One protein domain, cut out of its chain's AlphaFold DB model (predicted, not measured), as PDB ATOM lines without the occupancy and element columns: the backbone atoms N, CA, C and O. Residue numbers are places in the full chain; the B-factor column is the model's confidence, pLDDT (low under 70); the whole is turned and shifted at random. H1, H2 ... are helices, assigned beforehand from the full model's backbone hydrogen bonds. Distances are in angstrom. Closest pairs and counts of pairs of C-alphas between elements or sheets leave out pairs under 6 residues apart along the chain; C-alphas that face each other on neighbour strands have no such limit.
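What this domain is: This is residues 668 to 783 of the 806 residues of an uncharacterized protein of Angomonas deanei (UniProt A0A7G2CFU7). The long helix H5 runs through the middle of this all-helix body, with H2 and H3 along it in an up-and-down bundle of three, each helix running against the one before it. H1 and H7, side by side, also pack on H5, while short H4 packs on H7 and short H6 folds back near the last residues of H5. The printed part has 116 residues, with seven named helices, H1 to H7 in order, and no named strand. It is compact, with a radius of gyration of the C-alphas of 13.4 A and spans of 38 by 28 by 23 A.

Where its parts are: Find C-alpha 668 at (261.969, 367.711, 391.316), where H1, residues 668 to 678, begins. Next come H2, residues 683 to 698, 22.5 A long, H3, residues 702 to 719, 25.9 A, and H4, residues 722 to 727. From C-alpha 730 at (277.187, 346.215, 378.414), H5 runs 33.0 A to residue 752. H6, residues 758 to 764, precedes H7, residues 768 to 782, 21.6 A long, ending at (273.662, 345.481, 386.749).

How they stand to each other: Start at the hub, H5. H3 touches it, closest at C-alphas 709 and 743, 5.2 A, opposite ways at 32 degrees, a shallow tilt only just short of steep. H2 touches it at C-alphas 692 and 742, 5.9 A. H7 touches residues 730 to 740 of H5 alone, closest at C-alphas 778 and 733, 5.2 A, at a steep tilt of 48 degrees. H1 touches H7 at C-alphas 674 and 772, 5.2 A. H4 touches H7 at C-alphas 722 and 774, 5.8 A. H6 touches no helix. Every O i to N i+4 pair is within hydrogen-bond range in H1, H2, H3, H5 and H6; H7 has 8 of 11, and H4 0 of 2, with 1 of 3 O i to N i+3 pairs.

The domain as a whole: The C-alphas farthest apart, of Ala 700 and Thr 727, are 39.8 A apart. The printed part has no cut, and its links are tight. Mean pLDDT of the printed part is 70.1; look for values under 70 at residues 672 to 702, among others.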
ATOM      1  N   GLN A 668     261.328 368.348 390.171       67.69
ATOM      2  CA  GLN A 668     261.969 367.711 391.316       67.69
ATOM      3  C   GLN A 668     261.525 366.250 391.473       67.69
ATOM      4  O   GLN A 668     262.338 365.378 391.795       67.69
ATOM      5  N   MET A 669     260.255 365.959 391.170       72.44
ATOM      6  CA  MET A 669     259.726 364.598 391.123       72.44
ATOM      7  C   MET A 669     260.421 363.758 390.038       72.44
ATOM      8  O   MET A 669     260.873 362.647 390.321       72.44
ATOM      9  N   LYS A 670     260.569 364.289 388.817       68.69
ATOM     10  CA  LYS A 670     261.234 363.592 387.699       68.69
ATOM     11  C   LYS A 670     262.725 363.365 387.941       68.69
ATOM     12  O   LYS A 670     263.238 362.283 387.662       68.69
ATOM     13  N   LEU A 671     263.415 364.344 388.525       71.19
ATOM     14  CA  LEU A 671     264.820 364.211 388.911       71.19
ATOM     15  C   LEU A 671     265.006 363.144 390.002       71.19
ATOM     16  O   LEU A 671     265.931 362.335 389.933       71.19
ATOM     17  N   SER A 672     264.090 363.095 390.974       68.19
ATOM     18  CA  SER A 672     264.075 362.063 392.019       68.19
ATOM     19  C   SER A 672     263.822 360.668 391.442       68.19
ATOM     20  O   SER A 672     264.457 359.703 391.868       68.19
ATOM     21  N   LEU A 673     262.951 360.556 390.435       69.06
ATOM     22  CA  LEU A 673     262.697 359.305 389.720       69.06
ATOM     23  C   LEU A 673     263.933 358.831 388.940       69.06
ATOM     24  O   LEU A 673     264.316 357.668 389.063       69.06
ATOM     25  N   LEU A 674     264.593 359.726 388.192       66.38
ATOM     26  CA  LEU A 674     265.829 359.410 387.468       66.38
ATOM     27  C   LEU A 674     266.927 358.934 388.428       66.38
ATOM     28  O   LEU A 674     267.547 357.898 388.191       66.38
ATOM     29  N   LYS A 675     267.115 359.626 389.558       68.19
ATOM     30  CA  LYS A 675     268.038 359.197 390.617       68.19
ATOM     31  C   LYS A 675     267.677 357.827 391.170       68.19
ATOM     32  O   LYS A 675     268.561 356.989 391.300       68.19
ATOM     33  N   GLY A 676     266.404 357.583 391.474       58.34
ATOM     34  CA  GLY A 676     265.937 356.296 391.986       58.34
ATOM     35  C   GLY A 676     266.203 355.139 391.019       58.34
ATOM     36  O   GLY A 676     266.561 354.049 391.454       58.34
ATOM     37  N   LEU A 677     266.095 355.384 389.710       59.66
ATOM     38  CA  LEU A 677     266.421 354.394 388.682       59.66
ATOM     39  C   LEU A 677     267.931 354.187 388.546       59.66
ATOM     40  O   LEU A 677     268.381 353.045 388.511       59.66
ATOM     41  N   CYS A 678     268.716 355.265 388.514       56.72
ATOM     42  CA  CYS A 678     270.168 355.194 388.371       56.72
ATOM     43  C   CYS A 678     270.889 354.697 389.634       56.72
ATOM     44  O   CYS A 678     271.992 354.168 389.525       56.72
ATOM     45  N   SER A 679     270.268 354.804 390.814       54.53
ATOM     46  CA  SER A 679     270.797 354.360 392.116       54.53
ATOM     47  C   SER A 679     270.674 352.847 392.304       54.53
ATOM     48  O   SER A 679     270.042 352.348 393.237       54.53
ATOM     49  N   VAL A 680     271.272 352.085 391.392       57.28
ATOM     50  CA  VAL A 680     271.402 350.634 391.531       57.28
ATOM     51  C   VAL A 680     272.470 350.340 392.578       57.28
ATOM     52  O   VAL A 680     273.540 350.943 392.550       57.28
ATOM     53  N   ALA A 681     272.212 349.379 393.467       41.69
ATOM     54  CA  ALA A 681     273.172 348.886 394.458       41.69
ATOM     55  C   ALA A 681     274.312 348.076 393.799       41.69
ATOM     56  O   ALA A 681     274.468 346.877 394.020       41.69
ATOM     57  N   ALA A 682     275.082 348.735 392.935       44.34
ATOM     58  CA  ALA A 682     276.240 348.211 392.238       44.34
ATOM     59  C   ALA A 682     277.443 349.114 392.522       44.34
ATOM     60  O   ALA A 682     277.375 350.329 392.364       44.34
ATOM     61  N   MET A 683     278.565 348.505 392.897       44.00
ATOM     62  CA  MET A 683     279.775 349.212 393.326       44.00
ATOM     63  C   MET A 683     280.262 350.332 392.379       44.00
ATOM     64  O   MET A 683     280.632 351.404 392.859       44.00
ATOM     65  N   PRO A 684     280.247 350.143 391.043       48.91
ATOM     66  CA  PRO A 684     280.667 351.195 390.117       48.91
ATOM     67  C   PRO A 684     279.735 352.417 390.131       48.91
ATOM     68  O   PRO A 684     280.190 353.545 389.992       48.91
ATOM     69  N   VAL A 685     278.435 352.198 390.351       50.09
ATOM     70  CA  VAL A 685     277.415 353.255 390.431       50.09
ATOM     71  C   VAL A 685     277.603 354.082 391.701       50.09
ATOM     72  O   VAL A 685     277.628 355.307 391.637       50.09
ATOM     73  N   THR A 686     277.814 353.433 392.849       47.56
ATOM     74  CA  THR A 686     278.045 354.131 394.123       47.56
ATOM     75  C   THR A 686     279.355 354.917 394.132       47.56
ATOM     76  O   THR A 686     279.382 356.040 394.632       47.56
ATOM     77  N   ASN A 687     280.419 354.370 393.531       49.78
ATOM     78  CA  ASN A 687     281.684 355.086 393.352       49.78
ATOM     79  C   ASN A 687     281.488 356.345 392.512       49.78
ATOM     80  O   ASN A 687     281.942 357.419 392.898       49.78
ATOM     81  N   ARG A 688     280.766 356.228 391.391       60.34
ATOM     82  CA  ARG A 688     280.527 357.365 390.505       60.34
ATOM     83  C   ARG A 688     279.726 358.469 391.194       60.34
ATOM     84  O   ARG A 688     280.128 359.623 391.127       60.34
ATOM     85  N   ILE A 689     278.665 358.115 391.927       54.75
ATOM     86  CA  ILE A 689     277.868 359.074 392.715       54.75
ATOM     87  C   ILE A 689     278.749 359.819 393.729       54.75
ATOM     88  O   ILE A 689     278.686 361.046 393.815       54.75
ATOM     89  N   SER A 690     279.584 359.090 394.478       48.94
ATOM     90  CA  SER A 690     280.492 359.691 395.462       48.94
ATOM     91  C   SER A 690     281.492 360.638 394.802       48.94
ATOM     92  O   SER A 690     281.694 361.749 395.289       48.94
ATOM     93  N   ASN A 691     282.090 360.228 393.683       54.97
ATOM     94  CA  ASN A 691     283.068 361.037 392.960       54.97
ATOM     95  C   ASN A 691     282.435 362.326 392.430       54.97
ATOM     96  O   ASN A 691     282.995 363.398 392.623       54.97
ATOM     97  N   VAL A 692     281.238 362.252 391.847       56.12
ATOM     98  CA  VAL A 692     280.507 363.431 391.354       56.12
ATOM     99  C   VAL A 692     280.222 364.418 392.481       56.12
ATOM    100  O   VAL A 692     280.491 365.607 392.335       56.12
ATOM    101  N   LEU A 693     279.717 363.948 393.624       56.25
ATOM    102  CA  LEU A 693     279.421 364.816 394.768       56.25
ATOM    103  C   LEU A 693     280.689 365.434 395.375       56.25
ATOM    104  O   LEU A 693     280.683 366.617 395.723       56.25
ATOM    105  N   ASN A 694     281.786 364.678 395.444       49.22
ATOM    106  CA  ASN A 694     283.085 365.189 395.885       49.22
ATOM    107  C   ASN A 694     283.625 366.253 394.913       49.22
ATOM    108  O   ASN A 694     284.034 367.332 395.328       49.22
ATOM    109  N   VAL A 695     283.557 366.005 393.607       50.22
ATOM    110  CA  VAL A 695     284.013 366.958 392.584       50.22
ATOM    111  C   VAL A 695     283.161 368.236 392.591       50.22
ATOM    112  O   VAL A 695     283.699 369.339 392.497       50.22
ATOM    113  N   LEU A 696     281.841 368.126 392.763       51.19
ATOM    114  CA  LEU A 696     280.936 369.279 392.845       51.19
ATOM    115  C   LEU A 696     281.129 370.104 394.121       51.19
ATOM    116  O   LEU A 696     281.083 371.332 394.060       51.19
ATOM    117  N   SER A 697     281.345 369.452 395.263       50.16
ATOM    118  CA  SER A 697     281.559 370.123 396.554       50.16
ATOM    119  C   SER A 697     282.903 370.848 396.627       50.16
ATOM    120  O   SER A 697     282.975 371.931 397.211       50.16
ATOM    121  N   LEU A 698     283.932 370.304 395.973       48.50
ATOM    122  CA  LEU A 698     285.265 370.902 395.880       48.50
ATOM    123  C   LEU A 698     285.389 371.948 394.757       48.50
ATOM    124  O   LEU A 698     286.364 372.702 394.713       48.50
ATOM    125  N   SER A 699     284.412 372.033 393.850       49.72
ATOM    126  CA  SER A 699     284.453 372.980 392.736       49.72
ATOM    127  C   SER A 699     284.060 374.397 393.144       49.72
ATOM    128  O   SER A 699     282.982 374.638 393.682       49.72
ATOM    129  N   ALA A 700     284.899 375.368 392.777       49.75
ATOM    130  CA  ALA A 700     284.597 376.796 392.891       49.75
ATOM    131  C   ALA A 700     283.478 377.255 391.934       49.75
ATOM    132  O   ALA A 700     282.843 378.280 392.164       49.75
ATOM    133  N   ASN A 701     283.211 376.489 390.867       67.31
ATOM    134  CA  ASN A 701     282.103 376.749 389.952       67.31
ATOM    135  C   ASN A 701     281.320 375.451 389.669       67.31
ATOM    136  O   ASN A 701     281.484 374.839 388.607       67.31
ATOM    137  N   PRO A 702     280.467 375.011 390.616       63.94
ATOM    138  CA  PRO A 702     279.633 373.823 390.445       63.94
ATOM    139  C   PRO A 702     278.684 373.947 389.251       63.94
ATOM    140  O   PRO A 702     278.369 372.948 388.615       63.94
ATOM    141  N   LYS A 703     278.286 375.178 388.898       78.75
ATOM    142  CA  LYS A 703     277.434 375.456 387.738       78.75
ATOM    143  C   LYS A 703     278.126 375.108 386.416       78.75
ATOM    144  O   LYS A 703     277.529 374.429 385.594       78.75
ATOM    145  N   ALA A 704     279.392 375.484 386.234       73.75
ATOM    146  CA  ALA A 704     280.148 375.121 385.029       73.75
ATOM    147  C   ALA A 704     280.366 373.599 384.901       73.75
ATOM    148  O   ALA A 704     280.363 373.052 383.800       73.75
ATOM    149  N   LEU A 705     280.532 372.894 386.026       65.00
ATOM    150  CA  LEU A 705     280.584 371.427 386.029       65.00
ATOM    151  C   LEU A 705     279.234 370.806 385.680       65.00
ATOM    152  O   LEU A 705     279.185 369.868 384.892       65.00
ATOM    153  N   TRP A 706     278.147 371.346 386.227       87.44
ATOM    154  CA  TRP A 706     276.794 370.951 385.858       87.44
ATOM    155  C   TRP A 706     276.534 371.144 384.356       87.44
ATOM    156  O   TRP A 706     276.058 370.216 383.711       87.44
ATOM    157  N   GLU A 707     276.925 372.280 383.768       81.94
ATOM    158  CA  GLU A 707     276.829 372.524 382.317       81.94
ATOM    159  C   GLU A 707     277.624 371.481 381.514       81.94
ATOM    160  O   GLU A 707     277.122 370.944 380.525       81.94
ATOM    161  N   LYS A 708     278.834 371.132 381.971       77.62
ATOM    162  CA  LYS A 708     279.670 370.092 381.352       77.62
ATOM    163  C   LYS A 708     279.013 368.709 381.423       77.62
ATOM    164  O   LYS A 708     278.998 367.997 380.420       77.62
ATOM    165  N   TYR A 709     278.456 368.329 382.573       83.12
ATOM    166  CA  TYR A 709     277.764 367.045 382.739       83.12
ATOM    167  C   TYR A 709     276.456 366.985 381.952       83.12
ATOM    168  O   TYR A 709     276.156 365.957 381.344       83.12
ATOM    169  N   LEU A 710     275.708 368.089 381.898       85.50
ATOM    170  CA  LEU A 710     274.513 368.226 381.071       85.50
ATOM    171  C   LEU A 710     274.852 368.047 379.586       85.50
ATOM    172  O   LEU A 710     274.193 367.262 378.906       85.50
ATOM    173  N   GLN A 711     275.891 368.725 379.091       82.31
ATOM    174  CA  GLN A 711     276.308 368.613 377.695       82.31
ATOM    175  C   GLN A 711     276.827 367.208 377.366       82.31
ATOM    176  O   GLN A 711     276.381 366.611 376.393       82.31
ATOM    177  N   SER A 712     277.683 366.632 378.214       80.81
ATOM    178  CA  SER A 712     278.200 365.269 378.028       80.81
ATOM    179  C   SER A 712     277.081 364.222 377.993       80.81
ATOM    180  O   SER A 712     277.096 363.319 377.158       80.81
ATOM    181  N   THR A 713     276.070 364.378 378.849       83.31
ATOM    182  CA  THR A 713     274.894 363.498 378.880       83.31
ATOM    183  C   THR A 713     274.066 363.632 377.605       83.31
ATOM    184  O   THR A 713     273.669 362.618 377.030       83.31
ATOM    185  N   LYS A 714     273.866 364.861 377.111       84.19
ATOM    186  CA  LYS A 714     273.206 365.121 375.823       84.19
ATOM    187  C   LYS A 714     273.961 364.508 374.654       84.19
ATOM    188  O   LYS A 714     273.342 363.846 373.830       84.19
ATOM    189  N   ASP A 715     275.276 364.677 374.601       81.81
ATOM    190  CA  ASP A 715     276.105 364.161 373.512       81.81
ATOM    191  C   ASP A 715     276.047 362.630 373.454       81.81
ATOM    192  O   ASP A 715     275.840 362.048 372.389       81.81
ATOM    193  N   ILE A 716     276.138 361.966 374.611       79.19
ATOM    194  CA  ILE A 716     276.057 360.505 374.707       79.19
ATOM    195  C   ILE A 716     274.656 360.007 374.324       79.19
ATOM    196  O   ILE A 716     274.524 359.077 373.530       79.19
ATOM    197  N   LEU A 717     273.593 360.636 374.825       79.25
ATOM    198  CA  LEU A 717     272.215 360.206 374.552       79.25
ATOM    199  C   LEU A 717     271.720 360.592 373.151       79.25
ATOM    200  O   LEU A 717     270.830 359.935 372.618       79.25
ATOM    201  N   HIS A 718     272.329 361.587 372.505       80.31
ATOM    202  CA  HIS A 718     272.075 361.903 371.097       80.31
ATOM    203  C   HIS A 718     272.638 360.821 370.158       80.31
ATOM    204  O   HIS A 718     272.089 360.574 369.084       80.31
ATOM    205  N   VAL A 719     273.719 360.143 370.561       76.19
ATOM    206  CA  VAL A 719     274.310 359.016 369.816       76.19
ATOM    207  C   VAL A 719     273.511 357.722 370.019       76.19
ATOM    208  O   VAL A 719     273.445 356.880 369.117       76.19
ATOM    209  N   PHE A 720     272.861 357.563 371.174       73.25
ATOM    210  CA  PHE A 720     272.160 356.338 371.546       73.25
ATOM    211  C   PHE A 720     270.655 356.569 371.747       73.25
ATOM    212  O   PHE A 720     270.208 356.990 372.810       73.25
ATOM    213  N   SER A 721     269.849 356.226 370.736       67.25
ATOM    214  CA  SER A 721     268.390 356.195 370.872       67.25
ATOM    215  C   SER A 721     267.940 355.046 371.791       67.25
ATOM    216  O   SER A 721     268.622 354.019 371.870       67.25
ATOM    217  N   PRO A 722     266.765 355.136 372.446       67.56
ATOM    218  CA  PRO A 722     266.254 354.061 373.303       67.56
ATOM    219  C   PRO A 722     266.225 352.683 372.618       67.56
ATOM    220  O   PRO A 722     266.500 351.671 373.257       67.56
ATOM    221  N   ALA A 723     265.972 352.648 371.303       68.56
ATOM    222  CA  ALA A 723     265.981 351.429 370.495       68.56
ATOM    223  C   ALA A 723     267.400 350.907 370.185       68.56
ATOM    224  O   ALA A 723     267.617 349.694 370.162       68.56
ATOM    225  N   SER A 724     268.390 351.785 369.970       73.06
ATOM    226  CA  SER A 724     269.783 351.349 369.767       73.06
ATOM    227  C   SER A 724     270.430 350.886 371.072       73.06
ATOM    228  O   SER A 724     271.257 349.972 371.071       73.06
ATOM    229  N   LEU A 725     269.982 351.431 372.203       75.38
ATOM    230  CA  LEU A 725     270.391 351.008 373.535       75.38
ATOM    231  C   LEU A 725     269.984 349.578 373.867       75.38
ATOM    232  O   LEU A 725     270.736 348.923 374.571       75.38
ATOM    233  N   GLU A 726     268.881 349.026 373.362       73.75
ATOM    234  CA  GLU A 726     268.533 347.625 373.657       73.75
ATOM    235  C   GLU A 726     269.605 346.645 373.151       73.75
ATOM    236  O   GLU A 726     269.990 345.712 373.866       73.75
ATOM    237  N   THR A 727     270.164 346.931 371.975       74.12
ATOM    238  CA  THR A 727     271.187 346.116 371.297       74.12
ATOM    239  C   THR A 727     272.629 346.522 371.625       74.12
ATOM    240  O   THR A 727     273.561 345.801 371.267       74.12
ATOM    241  N   ALA A 728     272.832 347.626 372.354       77.50
ATOM    242  CA  ALA A 728     274.151 348.109 372.754       77.50
ATOM    243  C   ALA A 728     274.874 347.157 373.728       77.50
ATOM    244  O   ALA A 728     274.251 346.423 374.513       77.50
ATOM    245  N   THR A 729     276.210 347.199 373.698       80.62
ATOM    246  CA  THR A 729     277.076 346.412 374.587       80.62
ATOM    247  C   THR A 729     276.896 346.825 376.050       80.62
ATOM    248  O   THR A 729     276.415 347.917 376.361       80.62
ATOM    249  N   SER A 730     277.285 345.939 376.974       74.25
ATOM    250  CA  SER A 730     277.187 346.215 378.414       74.25
ATOM    251  C   SER A 730     277.979 347.467 378.806       74.25
ATOM    252  O   SER A 730     277.447 348.310 379.514       74.25
ATOM    253  N   GLU A 731     279.191 347.651 378.271       73.44
ATOM    254  CA  GLU A 731     280.037 348.821 378.563       73.44
ATOM    255  C   GLU A 731     279.412 350.148 378.112       73.44
ATOM    256  O   GLU A 731     279.402 351.116 378.868       73.44
ATOM    257  N   VAL A 732     278.786 350.181 376.933       77.12
ATOM    258  CA  VAL A 732     278.077 351.378 376.452       77.12
ATOM    259  C   VAL A 732     276.897 351.717 377.366       77.12
ATOM    260  O   VAL A 732     276.720 352.867 377.754       77.12
ATOM    261  N   LYS A 733     276.124 350.710 377.788       77.44
ATOM    262  CA  LYS A 733     275.014 350.894 378.738       77.44
ATOM    263  C   LYS A 733     275.489 351.376 380.114       77.44
ATOM    264  O   LYS A 733     274.772 352.133 380.762       77.44
ATOM    265  N   LYS A 734     276.677 350.955 380.569       77.06
ATOM    266  CA  LYS A 734     277.294 351.447 381.814       77.06
ATOM    267  C   LYS A 734     277.720 352.908 381.688       77.06
ATOM    268  O   LYS A 734     277.395 353.692 382.569       77.06
ATOM    269  N   SER A 735     278.384 353.269 380.590       77.75
ATOM    270  CA  SER A 735     278.808 354.648 380.314       77.75
ATOM    271  C   SER A 735     277.611 355.606 380.255       77.75
ATOM    272  O   SER A 735     277.603 356.613 380.954       77.75
ATOM    273  N   VAL A 736     276.543 355.225 379.543       80.50
ATOM    274  CA  VAL A 736     275.281 355.984 379.492       80.50
ATOM    275  C   VAL A 736     274.672 356.158 380.889       80.50
ATOM    276  O   VAL A 736     274.207 357.244 381.234       80.50
ATOM    277  N   LEU A 737     274.703 355.112 381.724       79.38
ATOM    278  CA  LEU A 737     274.207 355.192 383.099       79.38
ATOM    279  C   LEU A 737     275.059 356.127 383.975       79.38
ATOM    280  O   LEU A 737     274.498 356.885 384.761       79.38
ATOM    281  N   PHE A 738     276.389 356.103 383.841       80.56
ATOM    282  CA  PHE A 738     277.277 356.994 384.593       80.56
ATOM    283  C   PHE A 738     277.085 358.460 384.215       80.56
ATOM    284  O   PHE A 738     276.987 359.291 385.109       80.56
ATOM    285  N   SER A 739     276.903 358.784 382.938       81.12
ATOM    286  CA  SER A 739     276.602 360.163 382.537       81.12
ATOM    287  C   SER A 739     275.265 360.654 383.103       81.12
ATOM    288  O   SER A 739     275.180 361.764 383.625       81.12
ATOM    289  N   LEU A 740     274.232 359.802 383.116       82.25
ATOM    290  CA  LEU A 740     272.947 360.116 383.759       82.25
ATOM    291  C   LEU A 740     273.077 360.325 385.279       82.25
ATOM    292  O   LEU A 740     272.366 361.153 385.858       82.25
ATOM    293  N   ILE A 741     273.983 359.599 385.937       77.19
ATOM    294  CA  ILE A 741     274.334 359.806 387.349       77.19
ATOM    295  C   ILE A 741     274.999 361.172 387.531       77.19
ATOM    296  O   ILE A 741     274.532 361.964 388.350       77.19
ATOM    297  N   ASP A 742     276.018 361.485 386.734       78.06
ATOM    298  CA  ASP A 742     276.739 362.755 386.814       78.06
ATOM    299  C   ASP A 742     275.792 363.951 386.636       78.06
ATOM    300  O   ASP A 742     275.802 364.896 387.429       78.06
ATOM    301  N   PHE A 743     274.902 363.884 385.641       86.31
ATOM    302  CA  PHE A 743     273.884 364.904 385.397       86.31
ATOM    303  C   PHE A 743     272.860 365.012 386.537       86.31
ATOM    304  O   PHE A 743     272.563 366.113 387.005       86.31
ATOM    305  N   SER A 744     272.296 363.891 386.995       81.06
ATOM    306  CA  SER A 744     271.200 363.919 387.975       81.06
ATOM    307  C   SER A 744     271.650 364.412 389.352       81.06
ATOM    308  O   SER A 744     270.927 365.172 390.005       81.06
ATOM    309  N   TYR A 745     272.857 364.037 389.784       76.62
ATOM    310  CA  TYR A 745     273.421 364.481 391.058       76.62
ATOM    311  C   TYR A 745     273.976 365.909 390.986       76.62
ATOM    312  O   TYR A 745     273.788 366.662 391.941       76.62
ATOM    313  N   SER A 746     274.560 366.331 389.858       77.56
ATOM    314  CA  SER A 746     274.967 367.734 389.672       77.56
ATOM    315  C   SER A 746     273.788 368.696 389.591       77.56
ATOM    316  O   SER A 746     273.834 369.765 390.196       77.56
ATOM    317  N   THR A 747     272.701 368.306 388.923       80.69
ATOM    318  CA  THR A 747     271.489 369.133 388.815       80.69
ATOM    319  C   THR A 747     270.849 369.352 390.178       80.69
ATOM    320  O   THR A 747     270.510 370.481 390.519       80.69
ATOM    321  N   ASP A 748     270.731 368.301 390.988       76.31
ATOM    322  CA  ASP A 748     270.175 368.423 392.336       76.31
ATOM    323  C   ASP A 748     271.071 369.245 393.265       76.31
ATOM    324  O   ASP A 748     270.578 370.109 393.984       76.31
ATOM    325  N   PHE A 749     272.389 369.035 393.203       72.50
ATOM    326  CA  PHE A 749     273.347 369.808 393.991       72.50
ATOM    327  C   PHE A 749     273.287 371.308 393.657       72.50
ATOM    328  O   PHE A 749     273.265 372.152 394.555       72.50
ATOM    329  N   CYS A 750     273.231 371.656 392.368       75.69
ATOM    330  CA  CYS A 750     273.127 373.044 391.924       75.69
ATOM    331  C   CYS A 750     271.743 373.650 392.203       75.69
ATOM    332  O   CYS A 750     271.665 374.835 392.526       75.69
ATOM    333  N   PHE A 751     270.669 372.858 392.134       76.50
ATOM    334  CA  PHE A 751     269.313 373.293 392.476       76.50
ATOM    335  C   PHE A 751     269.172 373.612 393.972       76.50
ATOM    336  O   PHE A 751     268.730 374.703 394.320       76.50
ATOM    337  N   GLN A 752     269.630 372.723 394.860       70.69
ATOM    338  CA  GLN A 752     269.572 372.925 396.318       70.69
ATOM    339  C   GLN A 752     270.391 374.128 396.807       70.69
ATOM    340  O   GLN A 752     270.143 374.646 397.892       70.69
ATOM    341  N   ARG A 753     271.381 374.566 396.020       69.81
ATOM    342  CA  ARG A 753     272.217 375.740 396.306       69.81
ATOM    343  C   ARG A 753     271.784 377.001 395.555       69.81
ATOM    344  O   ARG A 753     272.548 377.962 395.531       69.81
ATOM    345  N   GLU A 754     270.607 376.989 394.927       75.94
ATOM    346  CA  GLU A 754     270.048 378.120 394.168       75.94
ATOM    347  C   GLU A 754     270.984 378.629 393.049       75.94
ATOM    348  O   GLU A 754     270.968 379.799 392.670       75.94
ATOM    349  N   LEU A 755     271.823 377.746 392.493       76.62
ATOM    350  CA  LEU A 755     272.777 378.086 391.429       76.62
ATOM    351  C   LEU A 755     272.149 378.026 390.025       76.62
ATOM    352  O   LEU A 755     272.766 378.477 389.055       76.62
ATOM    353  N   LEU A 756     270.941 377.464 389.910       80.75
ATOM    354  CA  LEU A 756     270.185 377.319 388.665       80.75
ATOM    355  C   LEU A 756     268.964 378.236 388.672       80.75
ATOM    356  O   LEU A 756     268.208 378.277 389.638       80.75
ATOM    357  N   THR A 757     268.732 378.929 387.562       80.94
ATOM    358  CA  THR A 757     267.484 379.670 387.348       80.94
ATOM    359  C   THR A 757     266.343 378.723 386.968       80.94
ATOM    360  O   THR A 757     266.565 377.662 386.381       80.94
ATOM    361  N   ALA A 758     265.095 379.136 387.205       71.94
ATOM    362  CA  ALA A 758     263.911 378.367 386.805       71.94
ATOM    363  C   ALA A 758     263.879 378.043 385.295       71.94
ATOM    364  O   ALA A 758     263.373 376.996 384.895       71.94
ATOM    365  N   ASN A 759     264.460 378.902 384.448       75.50
ATOM    366  CA  ASN A 759     264.561 378.671 383.004       75.50
ATOM    367  C   ASN A 759     265.631 377.629 382.650       75.50
ATOM    368  O   ASN A 759     265.385 376.787 381.794       75.50
ATOM    369  N   GLU A 760     266.794 377.660 383.305       80.56
ATOM    370  CA  GLU A 760     267.862 376.665 383.115       80.56
ATOM    371  C   GLU A 760     267.416 375.288 383.602       80.56
ATOM    372  O   GLU A 760     267.602 374.285 382.913       80.56
ATOM    373  N   LEU A 761     266.737 375.259 384.747       76.94
ATOM    374  CA  LEU A 761     266.113 374.061 385.275       76.94
ATOM    375  C   LEU A 761     265.022 373.556 384.320       76.94
ATOM    376  O   LEU A 761     265.026 372.387 383.941       76.94
ATOM    377  N   SER A 762     264.130 374.432 383.846       73.62
ATOM    378  CA  SER A 762     263.100 374.056 382.872       73.62
ATOM    379  C   SER A 762     263.691 373.576 381.544       73.62
ATOM    380  O   SER A 762     263.075 372.729 380.916       73.62
ATOM    381  N   ALA A 763     264.844 374.087 381.101       76.06
ATOM    382  CA  ALA A 763     265.494 373.685 379.851       76.06
ATOM    383  C   ALA A 763     266.231 372.341 379.975       76.06
ATOM    384  O   ALA A 763     266.179 371.524 379.057       76.06
ATOM    385  N   ALA A 764     266.871 372.081 381.118       69.50
ATOM    386  CA  ALA A 764     267.511 370.799 381.417       69.50
ATOM    387  C   ALA A 764     266.499 369.659 381.622       69.50
ATOM    388  O   ALA A 764     266.846 368.486 381.521       69.50
ATOM    389  N   THR A 765     265.236 370.000 381.891       67.81
ATOM    390  CA  THR A 765     264.174 369.048 382.242       67.81
ATOM    391  C   THR A 765     263.238 368.695 381.086       67.81
ATOM    392  O   THR A 765     262.426 367.786 381.233       67.81
ATOM    393  N   ILE A 766     263.388 369.332 379.915       75.62
ATOM    394  CA  ILE A 766     262.630 369.002 378.689       75.62
ATOM    395  C   ILE A 766     262.894 367.554 378.247       75.62
ATOM    396  O   ILE A 766     262.002 366.890 377.729       75.62
ATOM    397  N   GLU A 767     264.111 367.055 378.474       72.44
ATOM    398  CA  GLU A 767     264.565 365.742 377.999       72.44
ATOM    399  C   GLU A 767     264.489 364.646 379.083       72.44
ATOM    400  O   GLU A 767     264.696 363.469 378.783       72.44
ATOM    401  N   LEU A 768     264.125 365.001 380.325       76.50
ATOM    402  CA  LEU A 768     264.126 364.091 381.483       76.50
ATOM    403  C   LEU A 768     263.245 362.857 381.294       76.50
ATOM    404  O   LEU A 768     263.653 361.769 381.690       76.50
ATOM    405  N   ASP A 769     262.071 363.009 380.677       73.81
ATOM    406  CA  ASP A 769     261.149 361.886 380.455       73.81
ATOM    407  C   ASP A 769     261.805 360.811 379.571       73.81
ATOM    408  O   ASP A 769     261.746 359.623 379.877       73.81
ATOM    409  N   SER A 770     262.541 361.233 378.537       77.69
ATOM    410  CA  SER A 770     263.285 360.312 377.671       77.69
ATOM    411  C   SER A 770     264.473 359.657 378.387       77.69
ATOM    412  O   SER A 770     264.792 358.494 378.143       77.69
ATOM    413  N   TRP A 771     265.120 360.377 379.306       84.12
ATOM    414  CA  TRP A 771     266.290 359.892 380.043       84.12
ATOM    415  C   TRP A 771     265.915 358.897 381.143       84.12
ATOM    416  O   TRP A 771     266.663 357.954 381.397       84.12
ATOM    417  N   VAL A 772     264.738 359.058 381.751       79.25
ATOM    418  CA  VAL A 772     264.137 358.095 382.687       79.25
ATOM    419  C   VAL A 772     263.903 356.743 382.001       79.25
ATOM    420  O   VAL A 772     264.291 355.704 382.547       79.25
ATOM    421  N   ASP A 773     263.368 356.745 380.778       77.75
ATOM    422  CA  ASP A 773     263.165 355.521 379.988       77.75
ATOM    423  C   ASP A 773     264.496 354.852 379.603       77.75
ATOM    424  O   ASP A 773     264.647 353.627 379.694       77.75
ATOM    425  N   VAL A 774     265.507 355.648 379.237       79.94
ATOM    426  CA  VAL A 774     266.859 355.141 378.948       79.94
ATOM    427  C   VAL A 774     267.512 354.536 380.197       79.94
ATOM    428  O   VAL A 774     268.072 353.434 380.123       79.94
ATOM    429  N   ALA A 775     267.403 355.197 381.353       76.12
ATOM    430  CA  ALA A 775     267.917 354.692 382.623       76.12
ATOM    431  C   ALA A 775     267.296 353.331 382.973       76.12
ATOM    432  O   ALA A 775     268.020 352.377 383.268       76.12
ATOM    433  N   ALA A 776     265.971 353.192 382.853       76.94
ATOM    434  CA  ALA A 776     265.260 351.944 383.137       76.94
ATOM    435  C   ALA A 776     265.751 350.753 382.284       76.94
ATOM    436  O   ALA A 776     265.770 349.606 382.755       76.94
ATOM    437  N   ASN A 777     266.196 351.010 381.050       74.12
ATOM    438  CA  ASN A 777     266.775 349.997 380.166       74.12
ATOM    439  C   ASN A 777     268.242 349.669 380.490       74.12
ATOM    440  O   ASN A 777     268.622 348.493 380.461       74.12
ATOM    441  N   CYS A 778     269.052 350.662 380.864       72.56
ATOM    442  CA  CYS A 778     270.466 350.468 381.212       72.56
ATOM    443  C   CYS A 778     270.652 349.722 382.541       72.56
ATOM    444  O   CYS A 778     271.511 348.844 382.656       72.56
ATOM    445  N   VAL A 779     269.793 349.996 383.525       67.50
ATOM    446  CA  VAL A 779     269.830 349.417 384.882       67.50
ATOM    447  C   VAL A 779     269.787 347.885 384.886       67.50
ATOM    448  O   VAL A 779     270.373 347.237 385.757       67.50
ATOM    449  N   LYS A 780     269.149 347.268 383.882       67.44
ATOM    450  CA  LYS A 780     269.065 345.804 383.747       67.44
ATOM    451  C   LYS A 780     270.441 345.134 383.585       67.44
ATOM    452  O   LYS A 780     270.565 343.963 383.930       67.44
ATOM    453  N   GLN A 781     271.478 345.854 383.138       62.09
ATOM    454  CA  GLN A 781     272.844 345.317 382.996       62.09
ATOM    455  C   GLN A 781     273.528 345.012 384.334       62.09
ATOM    456  O   GLN A 781     274.394 344.146 384.399       62.09
ATOM    457  N   PHE A 782     273.109 345.678 385.409       53.53
ATOM    458  CA  PHE A 782     273.662 345.481 386.749       53.53
ATOM    459  C   PHE A 782     272.862 344.466 387.582       53.53
ATOM    460  O   PHE A 782     273.274 344.110 388.681       53.53
ATOM    461  N   LYS A 783     271.740 343.942 387.055       48.78
ATOM    462  CA  LYS A 783     270.904 342.920 387.722       48.78
ATOM    463  C   LYS A 783     271.432 341.479 387.578       48.78
ATOM    464  O   LYS A 783     270.815 340.565 388.116       48.78
TER     465      LYS A 783